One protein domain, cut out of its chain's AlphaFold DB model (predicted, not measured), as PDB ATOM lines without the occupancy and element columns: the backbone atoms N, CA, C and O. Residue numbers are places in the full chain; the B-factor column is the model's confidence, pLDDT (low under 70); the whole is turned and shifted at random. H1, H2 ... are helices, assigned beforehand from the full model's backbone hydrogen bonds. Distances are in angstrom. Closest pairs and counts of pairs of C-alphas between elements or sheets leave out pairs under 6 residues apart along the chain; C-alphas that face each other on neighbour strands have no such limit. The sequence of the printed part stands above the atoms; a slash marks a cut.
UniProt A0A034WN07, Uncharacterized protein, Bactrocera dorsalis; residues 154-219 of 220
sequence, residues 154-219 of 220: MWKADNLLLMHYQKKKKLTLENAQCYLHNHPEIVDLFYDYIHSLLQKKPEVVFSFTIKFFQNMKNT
ATOM      1  N   MET A 154     -42.322 -48.634  -6.568       55.19
ATOM      2  CA  MET A 154     -42.264 -49.333  -5.275       55.19
ATOM      3  C   MET A 154     -40.887 -49.298  -4.599       55.19
ATOM      4  O   MET A 154     -40.810 -49.549  -3.400       55.19
ATOM      5  N   TRP A 155     -39.809 -48.931  -5.302       57.47
ATOM      6  CA  TRP A 155     -38.459 -48.889  -4.715       57.47
ATOM      7  C   TRP A 155     -38.322 -47.928  -3.522       57.47
ATOM      8  O   TRP A 155     -37.447 -48.115  -2.687       57.47
ATOM      9  N   LYS A 156     -39.188 -46.905  -3.418       57.97
ATOM     10  CA  LYS A 156     -39.226 -46.001  -2.255       57.97
ATOM     11  C   LYS A 156     -39.852 -46.640  -1.013       57.97
ATOM     12  O   LYS A 156     -39.588 -46.169   0.087       57.97
ATOM     13  N   ALA A 157     -40.704 -47.648  -1.199       67.75
ATOM     14  CA  ALA A 157     -41.359 -48.381  -0.118       67.75
ATOM     15  C   ALA A 157     -40.518 -49.573   0.367       67.75
ATOM     16  O   ALA A 157     -40.692 -50.031   1.492       67.75
ATOM     17  N   ASP A 158     -39.607 -50.069  -0.472       70.62
ATOM     18  CA  ASP A 158     -38.656 -51.114  -0.112       70.62
ATOM     19  C   ASP A 158     -37.415 -50.497   0.553       70.62
ATOM     20  O   ASP A 158     -36.635 -49.778  -0.078       70.62
ATOM     21  N   ASN A 159     -37.223 -50.795   1.839       75.25
ATOM     22  CA  ASN A 159     -36.105 -50.276   2.625       75.25
ATOM     23  C   ASN A 159     -34.736 -50.665   2.049       75.25
ATOM     24  O   ASN A 159     -33.806 -49.865   2.131       75.25
ATOM     25  N   LEU A 160     -34.583 -51.850   1.449       79.56
ATOM     26  CA  LEU A 160     -33.301 -52.286   0.889       79.56
ATOM     27  C   LEU A 160     -32.970 -51.501  -0.381       79.56
ATOM     28  O   LEU A 160     -31.855 -50.997  -0.534       79.56
ATOM     29  N   LEU A 161     -33.951 -51.335  -1.270       71.38
ATOM     30  CA  LEU A 161     -33.789 -50.548  -2.494       71.38
ATOM     31  C   LEU A 161     -33.589 -49.059  -2.191       71.38
ATOM     32  O   LEU A 161     -32.740 -48.420  -2.817       71.38
ATOM     33  N   LEU A 162     -34.298 -48.515  -1.200       75.19
ATOM     34  CA  LEU A 162     -34.116 -47.142  -0.733       75.19
ATOM     35  C   LEU A 162     -32.710 -46.923  -0.160       75.19
ATOM     36  O   LEU A 162     -32.077 -45.918  -0.483       75.19
ATOM     37  N   MET A 163     -32.189 -47.863   0.632       74.88
ATOM     38  CA  MET A 163     -30.822 -47.812   1.163       74.88
ATOM     39  C   MET A 163     -29.778 -47.899   0.046       74.88
ATOM     40  O   MET A 163     -28.828 -47.113   0.021       74.88
ATOM     41  N   HIS A 164     -29.967 -48.794  -0.928       73.81
ATOM     42  CA  HIS A 164     -29.102 -48.872  -2.106       73.81
ATOM     43  C   HIS A 164     -29.126 -47.582  -2.926       73.81
ATOM     44  O   HIS A 164     -28.069 -47.098  -3.335       73.81
ATOM     45  N   TYR A 165     -30.306 -46.996  -3.124       72.00
ATOM     46  CA  TYR A 165     -30.449 -45.703  -3.777       72.00
ATOM     47  C   TYR A 165     -29.752 -44.600  -2.984       72.00
ATOM     48  O   TYR A 165     -28.965 -43.866  -3.558       72.00
ATOM     49  N   GLN A 166     -29.967 -44.489  -1.673       73.00
ATOM     50  CA  GLN A 166     -29.310 -43.477  -0.840       73.00
ATOM     51  C   GLN A 166     -27.782 -43.622  -0.857       73.00
ATOM     52  O   GLN A 166     -27.074 -42.615  -0.919       73.00
ATOM     53  N   LYS A 167     -27.274 -44.861  -0.881       70.38
ATOM     54  CA  LYS A 167     -25.843 -45.165  -1.009       70.38
ATOM     55  C   LYS A 167     -25.285 -44.746  -2.374       70.38
ATOM     56  O   LYS A 167     -24.199 -44.181  -2.428       70.38
ATOM     57  N   LYS A 168     -26.033 -44.974  -3.461       66.75
ATOM     58  CA  LYS A 168     -25.649 -44.593  -4.836       66.75
ATOM     59  C   LYS A 168     -25.944 -43.129  -5.193       66.75
ATOM     60  O   LYS A 168     -25.335 -42.596  -6.110       66.75
ATOM     61  N   LYS A 169     -26.856 -42.467  -4.472       65.19
ATOM     62  CA  LYS A 169     -27.253 -41.062  -4.667       65.19
ATOM     63  C   LYS A 169     -26.102 -40.110  -4.357       65.19
ATOM     64  O   LYS A 169     -26.018 -39.040  -4.952       65.19
ATOM     65  N   LYS A 170     -25.229 -40.472  -3.412       66.25
ATOM     66  CA  LYS A 170     -23.984 -39.732  -3.199       66.25
ATOM     67  C   LYS A 170     -23.103 -39.946  -4.428       66.25
ATOM     68  O   LYS A 170     -22.684 -41.069  -4.704       66.25
ATOM     69  N   LEU A 171     -22.852 -38.863  -5.160       64.50
ATOM     70  CA  LEU A 171     -21.947 -38.844  -6.302       64.50
ATOM     71  C   LEU A 171     -20.508 -39.012  -5.787       64.50
ATOM     72  O   LEU A 171     -19.792 -38.039  -5.569       64.50
ATOM     73  N   THR A 172     -20.114 -40.249  -5.493       76.69
ATOM     74  CA  THR A 172     -18.724 -40.590  -5.191       76.69
ATOM     75  C   THR A 172     -17.944 -40.718  -6.494       76.69
ATOM     76  O   THR A 172     -18.500 -41.073  -7.536       76.69
ATOM     77  N   LEU A 173     -16.643 -40.437  -6.436       74.38
ATOM     78  CA  LEU A 173     -15.750 -40.525  -7.591       74.38
ATOM     79  C   LEU A 173     -15.752 -41.941  -8.200       74.38
ATOM     80  O   LEU A 173     -15.816 -42.081  -9.416       74.38
ATOM     81  N   GLU A 174     -15.823 -42.976  -7.360       77.12
ATOM     82  CA  GLU A 174     -15.965 -44.379  -7.776       77.12
ATOM     83  C   GLU A 174     -17.269 -44.645  -8.546       77.12
ATOM     84  O   GLU A 174     -17.260 -45.331  -9.565       77.12
ATOM     85  N   ASN A 175     -18.398 -44.072  -8.108       77.44
ATOM     86  CA  ASN A 175     -19.676 -44.224  -8.810       77.44
ATOM     87  C   ASN A 175     -19.646 -43.528 -10.175       77.44
ATOM     88  O   ASN A 175     -20.177 -44.066 -11.145       77.44
ATOM     89  N   ALA A 176     -19.017 -42.352 -10.255       76.56
ATOM     90  CA  ALA A 176     -18.839 -41.632 -11.512       76.56
ATOM     91  C   ALA A 176     -17.935 -42.411 -12.480       76.56
ATOM     92  O   ALA A 176     -18.277 -42.549 -13.651       76.56
ATOM     93  N   GLN A 177     -16.833 -42.985 -11.990       81.06
ATOM     94  CA  GLN A 177     -15.941 -43.829 -12.790       81.06
ATOM     95  C   GLN A 177     -16.635 -45.101 -13.286       81.06
ATOM     96  O   GLN A 177     -16.556 -45.402 -14.472       81.06
ATOM     97  N   CYS A 178     -17.373 -45.812 -12.427       81.00
ATOM     98  CA  CYS A 178     -18.162 -46.978 -12.835       81.00
ATOM     99  C   CYS A 178     -19.229 -46.623 -13.882       81.00
ATOM    100  O   CYS A 178     -19.459 -47.391 -14.812       81.00
ATOM    101  N   TYR A 179     -19.886 -45.468 -13.744       80.81
ATOM    102  CA  TYR A 179     -20.872 -45.003 -14.718       80.81
ATOM    103  C   TYR A 179     -20.225 -44.699 -16.073       80.81
ATOM    104  O   TYR A 179     -20.688 -45.203 -17.089       80.81
ATOM    105  N   LEU A 180     -19.121 -43.948 -16.085       82.38
ATOM    106  CA  LEU A 180     -18.379 -43.631 -17.308       82.38
ATOM    107  C   LEU A 180     -17.778 -44.880 -17.966       82.38
ATOM    108  O   LEU A 180     -17.761 -44.970 -19.187       82.38
ATOM    109  N   HIS A 181     -17.343 -45.870 -17.181       84.12
ATOM    110  CA  HIS A 181     -16.856 -47.145 -17.711       84.12
ATOM    111  C   HIS A 181     -17.952 -47.936 -18.439       84.12
ATOM    112  O   HIS A 181     -17.692 -48.541 -19.475       84.12
ATOM    113  N   ASN A 182     -19.182 -47.913 -17.918       86.56
ATOM    114  CA  ASN A 182     -20.318 -48.616 -18.519       86.56
ATOM    115  C   ASN A 182     -20.949 -47.866 -19.704       86.56
ATOM    116  O   ASN A 182     -21.740 -48.462 -20.431       86.56
ATOM    117  N   HIS A 183     -20.622 -46.585 -19.878       86.12
ATOM    118  CA  HIS A 183     -21.175 -45.700 -20.902       86.12
ATOM    119  C   HIS A 183     -20.049 -45.055 -21.728       86.12
ATOM    120  O   HIS A 183     -19.803 -43.848 -21.591       86.12
ATOM    121  N   PRO A 184     -19.339 -45.838 -22.567       87.38
ATOM    122  CA  PRO A 184     -18.242 -45.327 -23.389       87.38
ATOM    123  C   PRO A 184     -18.690 -44.195 -24.325       87.38
ATOM    124  O   PRO A 184     -17.935 -43.255 -24.542       87.38
ATOM    125  N   GLU A 185     -19.950 -44.196 -24.772       88.00
ATOM    126  CA  GLU A 185     -20.527 -43.147 -25.615       88.00
ATOM    127  C   GLU A 185     -20.468 -41.749 -24.975       88.00
ATOM    128  O   GLU A 185     -20.306 -40.740 -25.661       88.00
ATOM    129  N   ILE A 186     -20.568 -41.677 -23.645       86.31
ATOM    130  CA  ILE A 186     -20.474 -40.420 -22.897       86.31
ATOM    131  C   ILE A 186     -19.012 -39.980 -22.795       86.31
ATOM    132  O   ILE A 186     -18.714 -38.787 -22.867       86.31
ATOM    133  N   VAL A 187     -18.095 -40.933 -22.622       88.44
ATOM    134  CA  VAL A 187     -16.654 -40.667 -22.556       88.44
ATOM    135  C   VAL A 187     -16.156 -40.117 -23.887       88.44
ATOM    136  O   VAL A 187     -15.479 -39.090 -23.887       88.44
ATOM    137  N   ASP A 188     -16.556 -40.732 -24.997       88.06
ATOM    138  CA  ASP A 188     -16.206 -40.286 -26.348       88.06
ATOM    139  C   ASP A 188     -16.747 -38.875 -26.621       88.06
ATOM    140  O   ASP A 188     -16.013 -37.998 -27.072       88.06
ATOM    141  N   LEU A 189     -17.993 -38.593 -26.219       88.25
ATOM    142  CA  LEU A 189     -18.582 -37.254 -26.316       88.25
ATOM    143  C   LEU A 189     -17.766 -36.194 -25.556       88.25
ATOM    144  O   LEU A 189     -17.544 -35.085 -26.053       88.25
ATOM    145  N   PHE A 190     -17.347 -36.509 -24.328       87.19
ATOM    146  CA  PHE A 190     -16.517 -35.599 -23.542       87.19
ATOM    147  C   PHE A 190     -15.125 -35.442 -24.143       87.19
ATOM    148  O   PHE A 190     -14.592 -34.331 -24.133       87.19
ATOM    149  N   TYR A 191     -14.557 -36.519 -24.681       89.00
ATOM    150  CA  TYR A 191     -13.279 -36.483 -25.371       89.00
ATOM    151  C   TYR A 191     -13.337 -35.544 -26.577       89.00
ATOM    152  O   TYR A 191     -12.529 -34.621 -26.656       89.00
ATOM    153  N   ASP A 192     -14.338 -35.689 -27.445       89.25
ATOM    154  CA  ASP A 192     -14.526 -34.844 -28.627       89.25
ATOM    155  C   ASP A 192     -14.719 -33.371 -28.258       89.25
ATOM    156  O   ASP A 192     -14.137 -32.473 -28.879       89.25
ATOM    157  N   TYR A 193     -15.496 -33.103 -27.207       89.56
ATOM    158  CA  TYR A 193     -15.691 -31.749 -26.701       89.56
ATOM    159  C   TYR A 193     -14.384 -31.130 -26.190       89.56
ATOM    160  O   TYR A 193     -14.026 -30.018 -26.594       89.56
ATOM    161  N   ILE A 194     -13.651 -31.841 -25.326       90.62
ATOM    162  CA  ILE A 194     -12.378 -31.370 -24.763       90.62
ATOM    163  C   ILE A 194     -11.346 -31.195 -25.879       90.62
ATOM    164  O   ILE A 194     -10.651 -30.181 -25.920       90.62
ATOM    165  N   HIS A 195     -11.277 -32.139 -26.816       90.25
ATOM    166  CA  HIS A 195     -10.384 -32.070 -27.962       90.25
ATOM    167  C   HIS A 195     -10.679 -30.833 -28.820       90.25
ATOM    168  O   HIS A 195      -9.772 -30.053 -29.115       90.25
ATOM    169  N   SER A 196     -11.951 -30.579 -29.142       87.88
ATOM    170  CA  SER A 196     -12.359 -29.396 -29.911       87.88
ATOM    171  C   SER A 196     -12.065 -28.085 -29.175       87.88
ATOM    172  O   SER A 196     -11.622 -27.107 -29.785       87.88
ATOM    173  N   LEU A 197     -12.266 -28.068 -27.853       89.88
ATOM    174  CA  LEU A 197     -11.971 -26.919 -27.003       89.88
ATOM    175  C   LEU A 197     -10.467 -26.605 -26.988       89.88
ATOM    176  O   LEU A 197     -10.077 -25.448 -27.149       89.88
ATOM    177  N   LEU A 198      -9.625 -27.631 -26.840       89.00
ATOM    178  CA  LEU A 198      -8.168 -27.496 -26.808       89.00
ATOM    179  C   LEU A 198      -7.572 -27.119 -28.167       89.00
ATOM    180  O   LEU A 198      -6.568 -26.407 -28.202       89.00
ATOM    181  N   GLN A 199      -8.178 -27.562 -29.271       87.19
ATOM    182  CA  GLN A 199      -7.764 -27.162 -30.617       87.19
ATOM    183  C   GLN A 199      -8.082 -25.692 -30.902       87.19
ATOM    184  O   GLN A 199      -7.229 -24.961 -31.400       87.19
ATOM    185  N   LYS A 200      -9.309 -25.251 -30.602       85.00
ATOM    186  CA  LYS A 200      -9.788 -23.911 -30.977       85.00
ATOM    187  C   LYS A 200      -9.415 -22.817 -29.981       85.00
ATOM    188  O   LYS A 200      -9.405 -21.657 -30.376       85.00
ATOM    189  N   LYS A 201      -9.146 -23.175 -28.718       86.31
ATOM    190  CA  LYS A 201      -8.783 -22.269 -27.608       86.31
ATOM    191  C   LYS A 201      -9.576 -20.951 -27.621       86.31
ATOM    192  O   LYS A 201      -8.982 -19.878 -27.716       86.31
ATOM    193  N   PRO A 202     -10.918 -21.014 -27.578       85.81
ATOM    194  CA  PRO A 202     -11.742 -19.817 -27.650       85.81
ATOM    195  C   PRO A 202     -11.526 -18.928 -26.419       85.81
ATOM    196  O   PRO A 202     -11.445 -19.430 -25.300       85.81
ATOM    197  N   GLU A 203     -11.518 -17.608 -26.614       80.69
ATOM    198  CA  GLU A 203     -11.429 -16.631 -25.515       80.69
ATOM    199  C   GLU A 203     -12.621 -16.739 -24.552       80.69
ATOM    200  O   GLU A 203     -12.475 -16.588 -23.341       80.69
ATOM    201  N   VAL A 204     -13.807 -17.062 -25.085       87.25
ATOM    202  CA  VAL A 204     -15.029 -17.282 -24.305       87.25
ATOM    203  C   VAL A 204     -15.480 -18.729 -24.456       87.25
ATOM    204  O   VAL A 204     -16.120 -19.111 -25.436       87.25
ATOM    205  N   VAL A 205     -15.178 -19.540 -23.443       85.12
ATOM    206  CA  VAL A 205     -15.491 -20.977 -23.427       85.12
ATOM    207  C   VAL A 205     -17.000 -21.232 -23.508       85.12
ATOM    208  O   VAL A 205     -17.437 -22.087 -24.268       85.12
ATOM    209  N   PHE A 206     -17.819 -20.456 -22.794       85.56
ATOM    210  CA  PHE A 206     -19.257 -20.723 -22.656       85.56
ATOM    211  C   PHE A 206     -20.033 -20.658 -23.983       85.56
ATOM    212  O   PHE A 206     -20.851 -21.529 -24.283       85.56
ATOM    213  N   SER A 207     -19.760 -19.647 -24.813       85.25
ATOM    214  CA  SER A 207     -20.422 -19.493 -26.114       85.25
ATOM    215  C   SER A 207     -19.996 -20.585 -27.100       85.25
ATOM    216  O   SER A 207     -20.803 -21.033 -27.917       85.25
ATOM    217  N   PHE A 208     -18.753 -21.057 -26.990       87.06
ATOM    218  CA  PHE A 208     -18.249 -22.198 -27.743       87.06
ATOM    219  C   PHE A 208     -18.938 -23.506 -27.334       87.06
ATOM    220  O   PHE A 208     -19.401 -24.238 -28.208       87.06
ATOM    221  N   THR A 209     -19.083 -23.765 -26.030       88.06
ATOM    222  CA  THR A 209     -19.766 -24.955 -25.500       88.06
ATOM    223  C   THR A 209     -21.191 -25.075 -26.027       88.06
ATOM    224  O   THR A 209     -21.579 -26.128 -26.530       88.06
ATOM    225  N   ILE A 210     -21.962 -23.983 -25.971       86.94
ATOM    226  CA  ILE A 210     -23.348 -23.962 -26.457       86.94
ATOM    227  C   ILE A 210     -23.401 -24.318 -27.945       86.94
ATOM    228  O   ILE A 210     -24.186 -25.177 -28.341       86.94
ATOM    229  N   LYS A 211     -22.541 -23.700 -28.764       85.75
ATOM    230  CA  LYS A 211     -22.492 -23.962 -30.209       85.75
ATOM    231  C   LYS A 211     -22.082 -25.402 -30.525       85.75
ATOM    232  O   LYS A 211     -22.670 -26.006 -31.416       85.75
ATOM    233  N   PHE A 212     -21.113 -25.960 -29.797       87.12
ATOM    234  CA  PHE A 212     -20.659 -27.339 -29.989       87.12
ATOM    235  C   PHE A 212     -21.809 -28.341 -29.798       87.12
ATOM    236  O   PHE A 212     -22.105 -29.120 -30.702       87.12
ATOM    237  N   PHE A 213     -22.530 -28.261 -28.675       86.31
ATOM    238  CA  PHE A 213     -23.647 -29.171 -28.401       86.31
ATOM    239  C   PHE A 213     -24.894 -28.887 -29.255       86.31
ATOM    240  O   PHE A 213     -25.647 -29.809 -29.562       86.31
ATOM    241  N   GLN A 214     -25.116 -27.643 -29.693       86.31
ATOM    242  CA  GLN A 214     -26.188 -27.328 -30.648       86.31
ATOM    243  C   GLN A 214     -25.932 -27.940 -32.030       86.31
ATOM    244  O   GLN A 214     -26.865 -28.452 -32.644       86.31
ATOM    245  N   ASN A 215     -24.684 -27.947 -32.501       82.19
ATOM    246  CA  ASN A 215     -24.330 -28.551 -33.787       82.19
ATOM    247  C   ASN A 215     -24.513 -30.079 -33.786       82.19
ATOM    248  O   ASN A 215     -24.940 -30.645 -34.790       82.19
ATOM    249  N   MET A 216     -24.272 -30.727 -32.643       76.25
ATOM    250  CA  MET A 216     -24.513 -32.163 -32.443       76.25
ATOM    251  C   MET A 216     -26.000 -32.538 -32.542       76.25
ATOM    252  O   MET A 216     -26.343 -33.630 -32.979       76.25
ATOM    253  N   LYS A 217     -26.911 -31.625 -32.177       66.56
ATOM    254  CA  LYS A 217     -28.362 -31.858 -32.270       66.56
ATOM    255  C   LYS A 217     -28.873 -31.901 -33.715       66.56
ATOM    256  O   LYS A 217     -29.919 -32.479 -33.962       66.56
ATOM    257  N   ASN A 218     -28.152 -31.283 -34.649       56.62
ATOM    258  CA  ASN A 218     -28.545 -31.191 -36.059       56.62
ATOM    259  C   ASN A 218     -27.940 -32.305 -36.931       56.62
ATOM    260  O   ASN A 218     -28.154 -32.309 -38.140       56.62
ATOM    261  N   THR A 219     -27.146 -33.202 -36.346       52.22
ATOM    262  CA  THR A 219     -26.451 -34.295 -37.048       52.22
ATOM    263  C   THR A 219     -27.114 -35.665 -36.848       52.22
ATOM    264  O   THR A 219     -26.643 -36.638 -37.433       52.22
TER     265      THR A 219
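Overview. This is residues 154 to 219 of the 220 residues of an uncharacterized protein of Bactrocera dorsalis (UniProt A0A034WN07). Four helices follow one another in an open zigzag with no shared core; H3 is the longest, H4 folds back from its end at a steep angle, and H2 and H1 lead away from its beginning. The 66 printed residues, with H1, H2, H3 and H4 in that order and no named strand, are all helix in class. The whole is extended, a rod of 50 by 24 by 21 A, with a radius of gyration of the C-alphas of 17.6 A.

Arrangement. H3, residues 184 to 200, and H4, residues 205 to 217, only just touch, with 3 pairs of C-alphas within 8 A, H3 with residues 193 to 197 alone; the closest C-alphas, of Tyr 193 and Phe 212, are 7.4 A apart. They run opposite ways at a steep tilt of 49 degrees. H2, residues 173 to 182, is close to H3 but not clearly touching, the closest C-alphas, of Leu 180 and Val 187, being 6.3 A apart, and about perpendicular at 77 degrees. H1, residues 159 to 169, is close to H2 but not clearly touching, at 7.2 A between C-alphas 168 and 175, the closest, and apart from H3 and H4. In H1, H2, H3 and H4 every O i to N i+4 pair is within hydrogen-bond range.

Along the chain. H3 is 24.2 A long, H4 19.0 A. H1 begins at C-alpha 159 (-36.105, -50.276, 2.625); H4 ends at C-alpha 217 (-28.362, -31.858, -32.270).

Size, cuts and confidence. The C-alphas farthest apart, of Asp 158 and Glu 203, are 50.8 A apart. The printed part has no cut, and its three links are tight. The pLDDT is under 70 at residues 154 to 157, 168 to 171 and 217 to 219.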